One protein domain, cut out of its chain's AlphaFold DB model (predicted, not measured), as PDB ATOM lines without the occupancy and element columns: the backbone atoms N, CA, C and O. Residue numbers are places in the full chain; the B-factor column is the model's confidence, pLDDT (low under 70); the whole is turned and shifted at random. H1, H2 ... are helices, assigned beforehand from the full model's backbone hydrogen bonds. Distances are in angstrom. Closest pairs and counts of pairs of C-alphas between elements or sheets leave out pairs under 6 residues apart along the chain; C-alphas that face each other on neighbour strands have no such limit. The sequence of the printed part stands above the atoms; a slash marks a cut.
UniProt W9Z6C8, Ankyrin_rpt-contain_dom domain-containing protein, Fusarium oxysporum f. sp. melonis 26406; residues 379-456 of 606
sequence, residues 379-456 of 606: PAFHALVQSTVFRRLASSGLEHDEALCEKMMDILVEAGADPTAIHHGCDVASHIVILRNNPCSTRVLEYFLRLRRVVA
ATOM      1  N   PRO A 379     146.545 137.439 205.100       61.84
ATOM      2  CA  PRO A 379     145.157 137.413 205.564       61.84
ATOM      3  C   PRO A 379     144.171 137.393 204.388       61.84
ATOM      4  O   PRO A 379     144.398 138.057 203.369       61.84
ATOM      5  N   ALA A 380     143.069 136.651 204.529       59.44
ATOM      6  CA  ALA A 380     142.129 136.380 203.437       59.44
ATOM      7  C   ALA A 380     141.534 137.658 202.815       59.44
ATOM      8  O   ALA A 380     141.460 137.780 201.592       59.44
ATOM      9  N   PHE A 381     141.209 138.662 203.638       65.88
ATOM     10  CA  PHE A 381     140.711 139.955 203.161       65.88
ATOM     11  C   PHE A 381     141.725 140.711 202.289       65.88
ATOM     12  O   PHE A 381     141.357 141.264 201.249       65.88
ATOM     13  N   HIS A 382     143.016 140.704 202.645       66.19
ATOM     14  CA  HIS A 382     144.054 141.313 201.803       66.19
ATOM     15  C   HIS A 382     144.205 140.586 200.474       66.19
ATOM     16  O   HIS A 382     144.430 141.236 199.454       66.19
ATOM     17  N   ALA A 383     144.082 139.258 200.467       61.16
ATOM     18  CA  ALA A 383     144.129 138.477 199.238       61.16
ATOM     19  C   ALA A 383     142.938 138.800 198.319       61.16
ATOM     20  O   ALA A 383     143.144 139.042 197.127       61.16
ATOM     21  N   LEU A 384     141.722 138.892 198.875       68.25
ATOM     22  CA  LEU A 384     140.507 139.232 198.130       68.25
ATOM     23  C   LEU A 384     140.617 140.612 197.470       68.25
ATOM     24  O   LEU A 384     140.504 140.719 196.253       68.25
ATOM     25  N   VAL A 385     140.904 141.667 198.239       70.38
ATOM     26  CA  VAL A 385     140.920 143.045 197.708       70.38
ATOM     27  C   VAL A 385     142.081 143.282 196.722       70.38
ATOM     28  O   VAL A 385     142.039 144.173 195.864       70.38
ATOM     29  N   GLN A 386     143.138 142.472 196.797       70.06
ATOM     30  CA  GLN A 386     144.225 142.480 195.814       70.06
ATOM     31  C   GLN A 386     143.908 141.672 194.546       70.06
ATOM     32  O   GLN A 386     144.597 141.868 193.540       70.06
ATOM     33  N   SER A 387     142.877 140.817 194.549       64.12
ATOM     34  CA  SER A 387     142.466 140.062 193.364       64.12
ATOM     35  C   SER A 387     142.035 140.998 192.237       64.12
ATOM     36  O   SER A 387     141.305 141.973 192.431       64.12
ATOM     37  N   THR A 388     142.456 140.676 191.015       60.16
ATOM     38  CA  THR A 388     142.062 141.416 189.812       60.16
ATOM     39  C   THR A 388     140.555 141.397 189.586       60.16
ATOM     40  O   THR A 388     140.026 142.354 189.026       60.16
ATOM     41  N   VAL A 389     139.863 140.346 190.026       58.06
ATOM     42  CA  VAL A 389     138.417 140.194 189.843       58.06
ATOM     43  C   VAL A 389     137.656 141.090 190.797       58.06
ATOM     44  O   VAL A 389     136.883 141.922 190.332       58.06
ATOM     45  N   PHE A 390     137.970 141.030 192.091       72.06
ATOM     46  CA  PHE A 390     137.392 141.947 193.069       72.06
ATOM     47  C   PHE A 390     137.617 143.406 192.660       72.06
ATOM     48  O   PHE A 390     136.689 144.205 192.641       72.06
ATOM     49  N   ARG A 391     138.836 143.757 192.225       73.12
ATOM     50  CA  ARG A 391     139.129 145.117 191.752       73.12
ATOM     51  C   ARG A 391     138.314 145.519 190.530       73.12
ATOM     52  O   ARG A 391     137.950 146.686 190.433       73.12
ATOM     53  N   ARG A 392     138.043 144.603 189.596       72.25
ATOM     54  CA  ARG A 392     137.197 144.876 188.421       72.25
ATOM     55  C   ARG A 392     135.744 145.101 188.822       72.25
ATOM     56  O   ARG A 392     135.170 146.079 188.359       72.25
ATOM     57  N   LEU A 393     135.205 144.252 189.694       70.94
ATOM     58  CA  LEU A 393     133.832 144.339 190.199       70.94
ATOM     59  C   LEU A 393     133.624 145.609 191.030       70.94
ATOM     60  O   LEU A 393     132.760 146.418 190.720       70.94
ATOM     61  N   ALA A 394     134.507 145.869 191.993       78.00
ATOM     62  CA  ALA A 394     134.471 147.083 192.805       78.00
ATOM     63  C   ALA A 394     134.735 148.361 191.978       78.00
ATOM     64  O   ALA A 394     134.325 149.460 192.352       78.00
ATOM     65  N   SER A 395     135.402 148.233 190.823       80.31
ATOM     66  CA  SER A 395     135.578 149.329 189.857       80.31
ATOM     67  C   SER A 395     134.457 149.411 188.813       80.31
ATOM     68  O   SER A 395     134.482 150.312 187.968       80.31
ATOM     69  N   SER A 396     133.471 148.517 188.856       73.69
ATOM     70  CA  SER A 396     132.316 148.564 187.973       73.69
ATOM     71  C   SER A 396     131.307 149.606 188.472       73.69
ATOM     72  O   SER A 396     131.284 149.982 189.641       73.69
ATOM     73  N   GLY A 397     130.515 150.167 187.565       73.81
ATOM     74  CA  GLY A 397     129.464 151.128 187.913       73.81
ATOM     75  C   GLY A 397     128.107 150.479 188.183       73.81
ATOM     76  O   GLY A 397     127.109 151.192 188.166       73.81
ATOM     77  N   LEU A 398     128.051 149.152 188.326       74.50
ATOM     78  CA  LEU A 398     126.811 148.375 188.334       74.50
ATOM     79  C   LEU A 398     126.446 147.938 189.758       74.50
ATOM     80  O   LEU A 398     127.297 147.447 190.493       74.50
ATOM     81  N   GLU A 399     125.166 148.050 190.119       73.19
ATOM     82  CA  GLU A 399     124.671 147.649 191.450       73.19
ATOM     83  C   GLU A 399     124.763 146.135 191.692       73.19
ATOM     84  O   GLU A 399     124.949 145.692 192.820       73.19
ATOM     85  N   HIS A 400     124.674 145.323 190.637       71.12
ATOM     86  CA  HIS A 400     124.810 143.869 190.761       71.12
ATOM     87  C   HIS A 400     126.220 143.451 191.217       71.12
ATOM     88  O   HIS A 400     126.365 142.559 192.049       71.12
ATOM     89  N   ASP A 401     127.257 144.128 190.719       73.00
ATOM     90  CA  ASP A 401     128.650 143.819 191.055       73.00
ATOM     91  C   ASP A 401     129.018 144.294 192.468       73.00
ATOM     92  O   ASP A 401     129.875 143.696 193.119       73.00
ATOM     93  N   GLU A 402     128.352 145.344 192.957       75.62
ATOM     94  CA  GLU A 402     128.414 145.782 194.355       75.62
ATOM     95  C   GLU A 402     127.897 144.678 195.282       75.62
ATOM     96  O   GLU A 402     128.634 144.230 196.158       75.62
ATOM     97  N   ALA A 403     126.683 144.174 195.029       72.25
ATOM     98  CA  ALA A 403     126.099 143.083 195.809       72.25
ATOM     99  C   ALA A 403     126.973 141.816 195.769       72.25
ATOM    100  O   ALA A 403     127.084 141.098 196.761       72.25
ATOM    101  N   LEU A 404     127.633 141.551 194.637       67.50
ATOM    102  CA  LEU A 404     128.589 140.454 194.510       67.50
ATOM    103  C   LEU A 404     129.812 140.659 195.419       67.50
ATOM    104  O   LEU A 404     130.221 139.729 196.111       67.50
ATOM    105  N   CYS A 405     130.373 141.871 195.461       74.50
ATOM    106  CA  CYS A 405     131.495 142.203 196.342       74.50
ATOM    107  C   CYS A 405     131.126 142.080 197.827       74.50
ATOM    108  O   CYS A 405     131.935 141.571 198.603       74.50
ATOM    109  N   GLU A 406     129.929 142.522 198.221       80.62
ATOM    110  CA  GLU A 406     129.420 142.382 199.594       80.62
ATOM    111  C   GLU A 406     129.290 140.904 199.980       80.62
ATOM    112  O   GLU A 406     129.888 140.473 200.966       80.62
ATOM    113  N   LYS A 407     128.645 140.097 199.123       67.81
ATOM    114  CA  LYS A 407     128.529 138.639 199.291       67.81
ATOM    115  C   LYS A 407     129.891 137.955 199.468       67.81
ATOM    116  O   LYS A 407     130.041 137.085 200.323       67.81
ATOM    117  N   MET A 408     130.904 138.343 198.687       62.59
ATOM    118  CA  MET A 408     132.264 137.798 198.825       62.59
ATOM    119  C   MET A 408     132.893 138.127 200.186       62.59
ATOM    120  O   MET A 408     133.605 137.292 200.744       62.59
ATOM    121  N   MET A 409     132.660 139.331 200.719       69.06
ATOM    122  CA  MET A 409     133.153 139.707 202.047       69.06
ATOM    123  C   MET A 409     132.415 138.966 203.165       69.06
ATOM    124  O   MET A 409     133.064 138.542 204.117       69.06
ATOM    125  N   ASP A 410     131.103 138.761 203.035       65.62
ATOM    126  CA  ASP A 410     130.297 138.028 204.021       65.62
ATOM    127  C   ASP A 410     130.744 136.582 204.173       65.62
ATOM    128  O   ASP A 410     130.905 136.107 205.296       65.62
ATOM    129  N   ILE A 411     131.042 135.915 203.053       54.97
ATOM    130  CA  ILE A 411     131.605 134.560 203.063       54.97
ATOM    131  C   ILE A 411     132.891 134.521 203.891       54.97
ATOM    132  O   ILE A 411     133.091 133.596 204.676       54.97
ATOM    133  N   LEU A 412     133.771 135.516 203.736       56.75
ATOM    134  CA  LEU A 412     135.013 135.568 204.503       56.75
ATOM    135  C   LEU A 412     134.750 135.762 206.002       56.75
ATOM    136  O   LEU A 412     135.381 135.079 206.804       56.75
ATOM    137  N   VAL A 413     133.822 136.647 206.383       57.75
ATOM    138  CA  VAL A 413     133.471 136.859 207.800       57.75
ATOM    139  C   VAL A 413     132.835 135.610 208.409       57.75
ATOM    140  O   VAL A 413     133.251 135.197 209.490       57.75
ATOM    141  N   GLU A 414     131.865 134.983 207.735       53.22
ATOM    142  CA  GLU A 414     131.239 133.743 208.221       53.22
ATOM    143  C   GLU A 414     132.253 132.595 208.315       53.22
ATOM    144  O   GLU A 414     132.166 131.774 209.226       53.22
ATOM    145  N   ALA A 415     133.264 132.571 207.441       46.53
ATOM    146  CA  ALA A 415     134.362 131.611 207.507       46.53
ATOM    147  C   ALA A 415     135.407 131.921 208.595       46.53
ATOM    148  O   ALA A 415     136.411 131.214 208.698       46.53
ATOM    149  N   GLY A 416     135.187 132.960 209.405       49.81
ATOM    150  CA  GLY A 416     136.049 133.336 210.522       49.81
ATOM    151  C   GLY A 416     137.251 134.200 210.138       49.81
ATOM    152  O   GLY A 416     138.131 134.407 210.971       49.81
ATOM    153  N   ALA A 417     137.316 134.720 208.907       57.12
ATOM    154  CA  ALA A 417     138.385 135.630 208.524       57.12
ATOM    155  C   ALA A 417     138.230 136.979 209.240       57.12
ATOM    156  O   ALA A 417     137.161 137.590 209.230       57.12
ATOM    157  N   ASP A 418     139.325 137.475 209.811       58.41
ATOM    158  CA  ASP A 418     139.347 138.753 210.515       58.41
ATOM    159  C   ASP A 418     139.434 139.940 209.526       58.41
ATOM    160  O   ASP A 418     140.462 140.103 208.852       58.41
ATOM    161  N   PRO A 419     138.404 140.809 209.437       65.69
ATOM    162  CA  PRO A 419     138.445 142.013 208.609       65.69
ATOM    163  C   PRO A 419     139.342 143.110 209.201       65.69
ATOM    164  O   PRO A 419     139.632 144.091 208.522       65.69
ATOM    165  N   THR A 420     139.772 142.990 210.460       72.38
ATOM    166  CA  THR A 420     140.640 143.964 211.140       72.38
ATOM    167  C   THR A 420     142.126 143.630 211.018       72.38
ATOM    168  O   THR A 420     142.968 144.429 211.443       72.38
ATOM    169  N   ALA A 421     142.453 142.489 210.404       66.75
ATOM    170  CA  ALA A 421     143.819 142.038 210.218       66.75
ATOM    171  C   ALA A 421     144.664 143.106 209.507       66.75
ATOM    172  O   ALA A 421     144.216 143.777 208.577       66.75
ATOM    173  N   ILE A 422     145.922 143.247 209.927       72.00
ATOM    174  CA  ILE A 422     146.904 144.143 209.308       72.00
ATOM    175  C   ILE A 422     147.973 143.276 208.644       72.00
ATOM    176  O   ILE A 422     148.528 142.378 209.273       72.00
ATOM    177  N   HIS A 423     148.316 143.573 207.390       69.88
ATOM    178  CA  HIS A 423     149.342 142.837 206.651       69.88
ATOM    179  C   HIS A 423     150.428 143.785 206.137       69.88
ATOM    180  O   HIS A 423     150.138 144.760 205.449       69.88
ATOM    181  N   HIS A 424     151.691 143.513 206.492       68.62
ATOM    182  CA  HIS A 424     152.846 144.388 206.217       68.62
ATOM    183  C   HIS A 424     152.655 145.866 206.626       68.62
ATOM    184  O   HIS A 424     153.284 146.756 206.063       68.62
ATOM    185  N   GLY A 425     151.826 146.137 207.639       66.81
ATOM    186  CA  GLY A 425     151.547 147.501 208.103       66.81
ATOM    187  C   GLY A 425     150.475 148.250 207.304       66.81
ATOM    188  O   GLY A 425     150.247 149.428 207.580       66.81
ATOM    189  N   CYS A 426     149.806 147.573 206.364       71.62
ATOM    190  CA  CYS A 426     148.678 148.100 205.605       71.62
ATOM    191  C   CYS A 426     147.366 147.456 206.077       71.62
ATOM    192  O   CYS A 426     147.255 146.231 206.195       71.62
ATOM    193  N   ASP A 427     146.360 148.293 206.302       78.81
ATOM    194  CA  ASP A 427     144.967 147.882 206.484       78.81
ATOM    195  C   ASP A 427     144.357 147.498 205.119       78.81
ATOM    196  O   ASP A 427     144.766 148.007 204.074       78.81
ATOM    197  N   VAL A 428     143.375 146.598 205.110       79.56
ATOM    198  CA  VAL A 428     142.598 146.213 203.923       79.56
ATOM    199  C   VAL A 428     141.933 147.437 203.287       79.56
ATOM    200  O   VAL A 428     141.949 147.578 202.060       79.56
ATOM    201  N   ALA A 429     141.426 148.372 204.103       85.75
ATOM    202  CA  ALA A 429     140.828 149.614 203.612       85.75
ATOM    203  C   ALA A 429     141.801 150.423 202.737       85.75
ATOM    204  O   ALA A 429     141.373 151.045 201.765       85.75
ATOM    205  N   SER A 430     143.111 150.359 203.015       84.94
ATOM    206  CA  SER A 430     144.145 151.040 202.227       84.94
ATOM    207  C   SER A 430     144.192 150.553 200.774       84.94
ATOM    208  O   SER A 430     144.627 151.293 199.898       84.94
ATOM    209  N   HIS A 431     143.721 149.336 200.482       82.19
ATOM    210  CA  HIS A 431     143.608 148.833 199.113       82.19
ATOM    211  C   HIS A 431     142.302 149.236 198.416       82.19
ATOM    212  O   HIS A 431     142.318 149.435 197.201       82.19
ATOM    213  N   ILE A 432     141.196 149.372 199.154       84.56
ATOM    214  CA  ILE A 432     139.880 149.728 198.592       84.56
ATOM    215  C   ILE A 432     139.852 151.205 198.172       84.56
ATOM    216  O   ILE A 432     139.341 151.541 197.108       84.56
ATOM    217  N   VAL A 433     140.464 152.092 198.960       84.88
ATOM    218  CA  VAL A 433     140.447 153.551 198.722       84.88
ATOM    219  C   VAL A 433     141.234 153.996 197.483       84.88
ATOM    220  O   VAL A 433     141.054 155.111 197.011       84.88
ATOM    221  N   ILE A 434     142.115 153.136 196.956       83.31
ATOM    222  CA  ILE A 434     142.918 153.403 195.747       83.31
ATOM    223  C   ILE A 434     142.158 152.968 194.475       83.31
ATOM    224  O   ILE A 434     142.601 153.221 193.353       83.31
ATOM    225  N   LEU A 435     141.010 152.298 194.619       83.25
ATOM    226  CA  LEU A 435     140.192 151.895 193.478       83.25
ATOM    227  C   LEU A 435     139.662 153.109 192.712       83.25
ATOM    228  O   LEU A 435     139.621 154.237 193.205       83.25
ATOM    229  N   ARG A 436     139.257 152.867 191.463       77.62
ATOM    230  CA  ARG A 436     138.722 153.919 190.600       77.62
ATOM    231  C   ARG A 436     137.515 154.569 191.278       77.62
ATOM    232  O   ARG A 436     136.595 153.868 191.682       77.62
ATOM    233  N   ASN A 437     137.503 155.900 191.332       80.69
ATOM    234  CA  ASN A 437     136.399 156.653 191.916       80.69
ATOM    235  C   ASN A 437     135.080 156.348 191.182       80.69
ATOM    236  O   ASN A 437     134.904 156.715 190.017       80.69
ATOM    237  N   ASN A 438     134.182 155.645 191.867       82.44
ATOM    238  CA  ASN A 438     132.849 155.278 191.411       82.44
ATOM    239  C   ASN A 438     131.928 155.029 192.636       82.44
ATOM    240  O   ASN A 438     132.411 154.901 193.770       82.44
ATOM    241  N   PRO A 439     130.602 154.931 192.433       83.69
ATOM    242  CA  PRO A 439     129.670 154.624 193.518       83.69
ATOM    243  C   PRO A 439     129.921 153.251 194.162       83.69
ATOM    244  O   PRO A 439     129.865 153.141 195.383       83.69
ATOM    245  N   CYS A 440     130.267 152.234 193.362       83.56
ATOM    246  CA  CYS A 440     130.497 150.864 193.831       83.56
ATOM    247  C   CYS A 440     131.649 150.780 194.848       83.56
ATOM    248  O   CYS A 440     131.437 150.343 195.968       83.56
ATOM    249  N   SER A 441     132.840 151.303 194.542       86.31
ATOM    250  CA  SER A 441     133.983 151.340 195.474       86.31
ATOM    251  C   SER A 441     133.679 152.103 196.762       86.31
ATOM    252  O   SER A 441     134.224 151.779 197.814       86.31
ATOM    253  N   THR A 442     132.814 153.120 196.697       88.81
ATOM    254  CA  THR A 442     132.366 153.884 197.870       88.81
ATOM    255  C   THR A 442     131.472 153.032 198.767       88.81
ATOM    256  O   THR A 442     131.698 152.987 199.975       88.81
ATOM    257  N   ARG A 443     130.522 152.301 198.177       88.69
ATOM    258  CA  ARG A 443     129.608 151.396 198.892       88.69
ATOM    259  C   ARG A 443     130.342 150.171 199.436       88.69
ATOM    260  O   ARG A 443     130.215 149.866 200.612       88.69
ATOM    261  N   VAL A 444     131.243 149.581 198.651       87.44
ATOM    262  CA  VAL A 444     132.145 148.498 199.075       87.44
ATOM    263  C   VAL A 444     133.033 148.926 200.250       87.44
ATOM    264  O   VAL A 444     133.207 148.166 201.202       87.44
ATOM    265  N   LEU A 445     133.585 150.147 200.225       89.38
ATOM    266  CA  LEU A 445     134.339 150.686 201.361       89.38
ATOM    267  C   LEU A 445     133.440 150.874 202.586       89.38
ATOM    268  O   LEU A 445     133.827 150.499 203.690       89.38
ATOM    269  N   GLU A 446     132.253 151.455 202.411       89.31
ATOM    270  CA  GLU A 446     131.292 151.632 203.497       89.31
ATOM    271  C   GLU A 446     130.909 150.291 204.136       89.31
ATOM    272  O   GLU A 446     130.927 150.173 205.364       89.31
ATOM    273  N   TYR A 447     130.635 149.277 203.314       86.75
ATOM    274  CA  TYR A 447     130.324 147.921 203.745       86.75
ATOM    275  C   TYR A 447     131.461 147.324 204.575       86.75
ATOM    276  O   TYR A 447     131.263 146.931 205.726       86.75
ATOM    277  N   PHE A 448     132.685 147.369 204.045       86.62
ATOM    278  CA  PHE A 448     133.873 146.894 204.746       86.62
ATOM    279  C   PHE A 448     134.070 147.589 206.107       86.62
ATOM    280  O   PHE A 448     134.331 146.935 207.120       86.62
ATOM    281  N   LEU A 449     133.902 148.916 206.174       85.00
ATOM    282  CA  LEU A 449     134.038 149.667 207.428       85.00
ATOM    283  C   LEU A 449     132.946 149.312 208.451       85.00
ATOM    284  O   LEU A 449     133.211 149.340 209.656       85.00
ATOM    285  N   ARG A 450     131.735 148.965 207.997       84.88
ATOM    286  CA  ARG A 450     130.667 148.451 208.867       84.88
ATOM    287  C   ARG A 450     131.018 147.067 209.408       84.88
ATOM    288  O   ARG A 450     130.957 146.889 210.623       84.88
ATOM    289  N   LEU A 451     131.464 146.137 208.557       78.62
ATOM    290  CA  LEU A 451     131.919 144.805 208.981       78.62
ATOM    291  C   LEU A 451     133.017 144.899 210.046       78.62
ATOM    292  O   LEU A 451     132.927 144.273 211.101       78.62
ATOM    293  N   ARG A 452     134.008 145.771 209.825       75.06
ATOM    294  CA  ARG A 452     135.105 146.020 210.771       75.06
ATOM    295  C   ARG A 452     134.619 146.471 212.155       75.06
ATOM    296  O   ARG A 452     135.229 146.109 213.157       75.06
ATOM    297  N   ARG A 453     133.537 147.260 212.234       71.56
ATOM    298  CA  ARG A 453     132.939 147.676 213.519       71.56
ATOM    299  C   ARG A 453     132.210 146.535 214.222       71.56
ATOM    300  O   ARG A 453     132.255 146.475 215.445       71.56
ATOM    301  N   VAL A 454     131.530 145.675 213.465       59.50
ATOM    302  CA  VAL A 454     130.741 144.557 214.007       59.50
ATOM    303  C   VAL A 454     131.649 143.456 214.563       59.50
ATOM    304  O   VAL A 454     131.368 142.925 215.631       59.50
ATOM    305  N   VAL A 455     132.758 143.155 213.881       51.31
ATOM    306  CA  VAL A 455     133.705 142.086 214.257       51.31
ATOM    307  C   VAL A 455     134.739 142.543 215.303       51.31
ATOM    308  O   VAL A 455     135.569 141.755 215.746       51.31
ATOM    309  N   ALA A 456     134.697 143.802 215.753       46.53
ATOM    310  CA  ALA A 456     135.621 144.312 216.763       46.53
ATOM    311  C   ALA A 456     135.469 143.556 218.103       46.53
ATOM    312  O   ALA A 456     134.619 143.887 218.933       46.53
TER     313      ALA A 456
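Overview. This is residues 379 to 456 of the 606 residues of the protein "Ankyrin_rpt-contain_dom domain-containing protein" of Fusarium oxysporum f. sp. melonis 26406 (UniProt W9Z6C8). Two long helices, H3 and H5, lie side by side, and three short ones, H1, H2 and H4, cover one side of the pair. A long loop, residues 415 to 428, leads from H3 to H4. The 78 printed residues, with five named helices and no named strand, are all helix in class and compact, with a radius of gyration of the C-alphas of 11.4 A and spans of 29 by 24 by 19 A.

Arrangement. H1, residues 380 to 386, touches H4, residues 429 to 432; the closest C-alphas, Val 385 and His 431, are 6.5 A apart. H2, residues 388 to 394, touches H3, residues 399 to 414, at a steep tilt of 64 degrees, by residues 401 to 405 of H3 alone; closest are C-alphas 393 and 401, 5.3 A. H3 touches H5, residues 439 to 454, at a shallow tilt of 21 degrees, the same way; closest are C-alphas 402 and 440, 5.5 A. Every O i to N i+4 pair is within hydrogen-bond range in H1, H2, H3 and H5; H4 is too short for one.

Along the chain. H1 begins at C-alpha 380 (142.129, 136.380, 203.437). H3 measures 22.8 A; H5, 22.9 A, ends at C-alpha 454 (130.741, 144.557, 214.007).

Size, cuts and confidence. The printed part has no cut. Thirty residues have pLDDT under 70, among them 407 to 419.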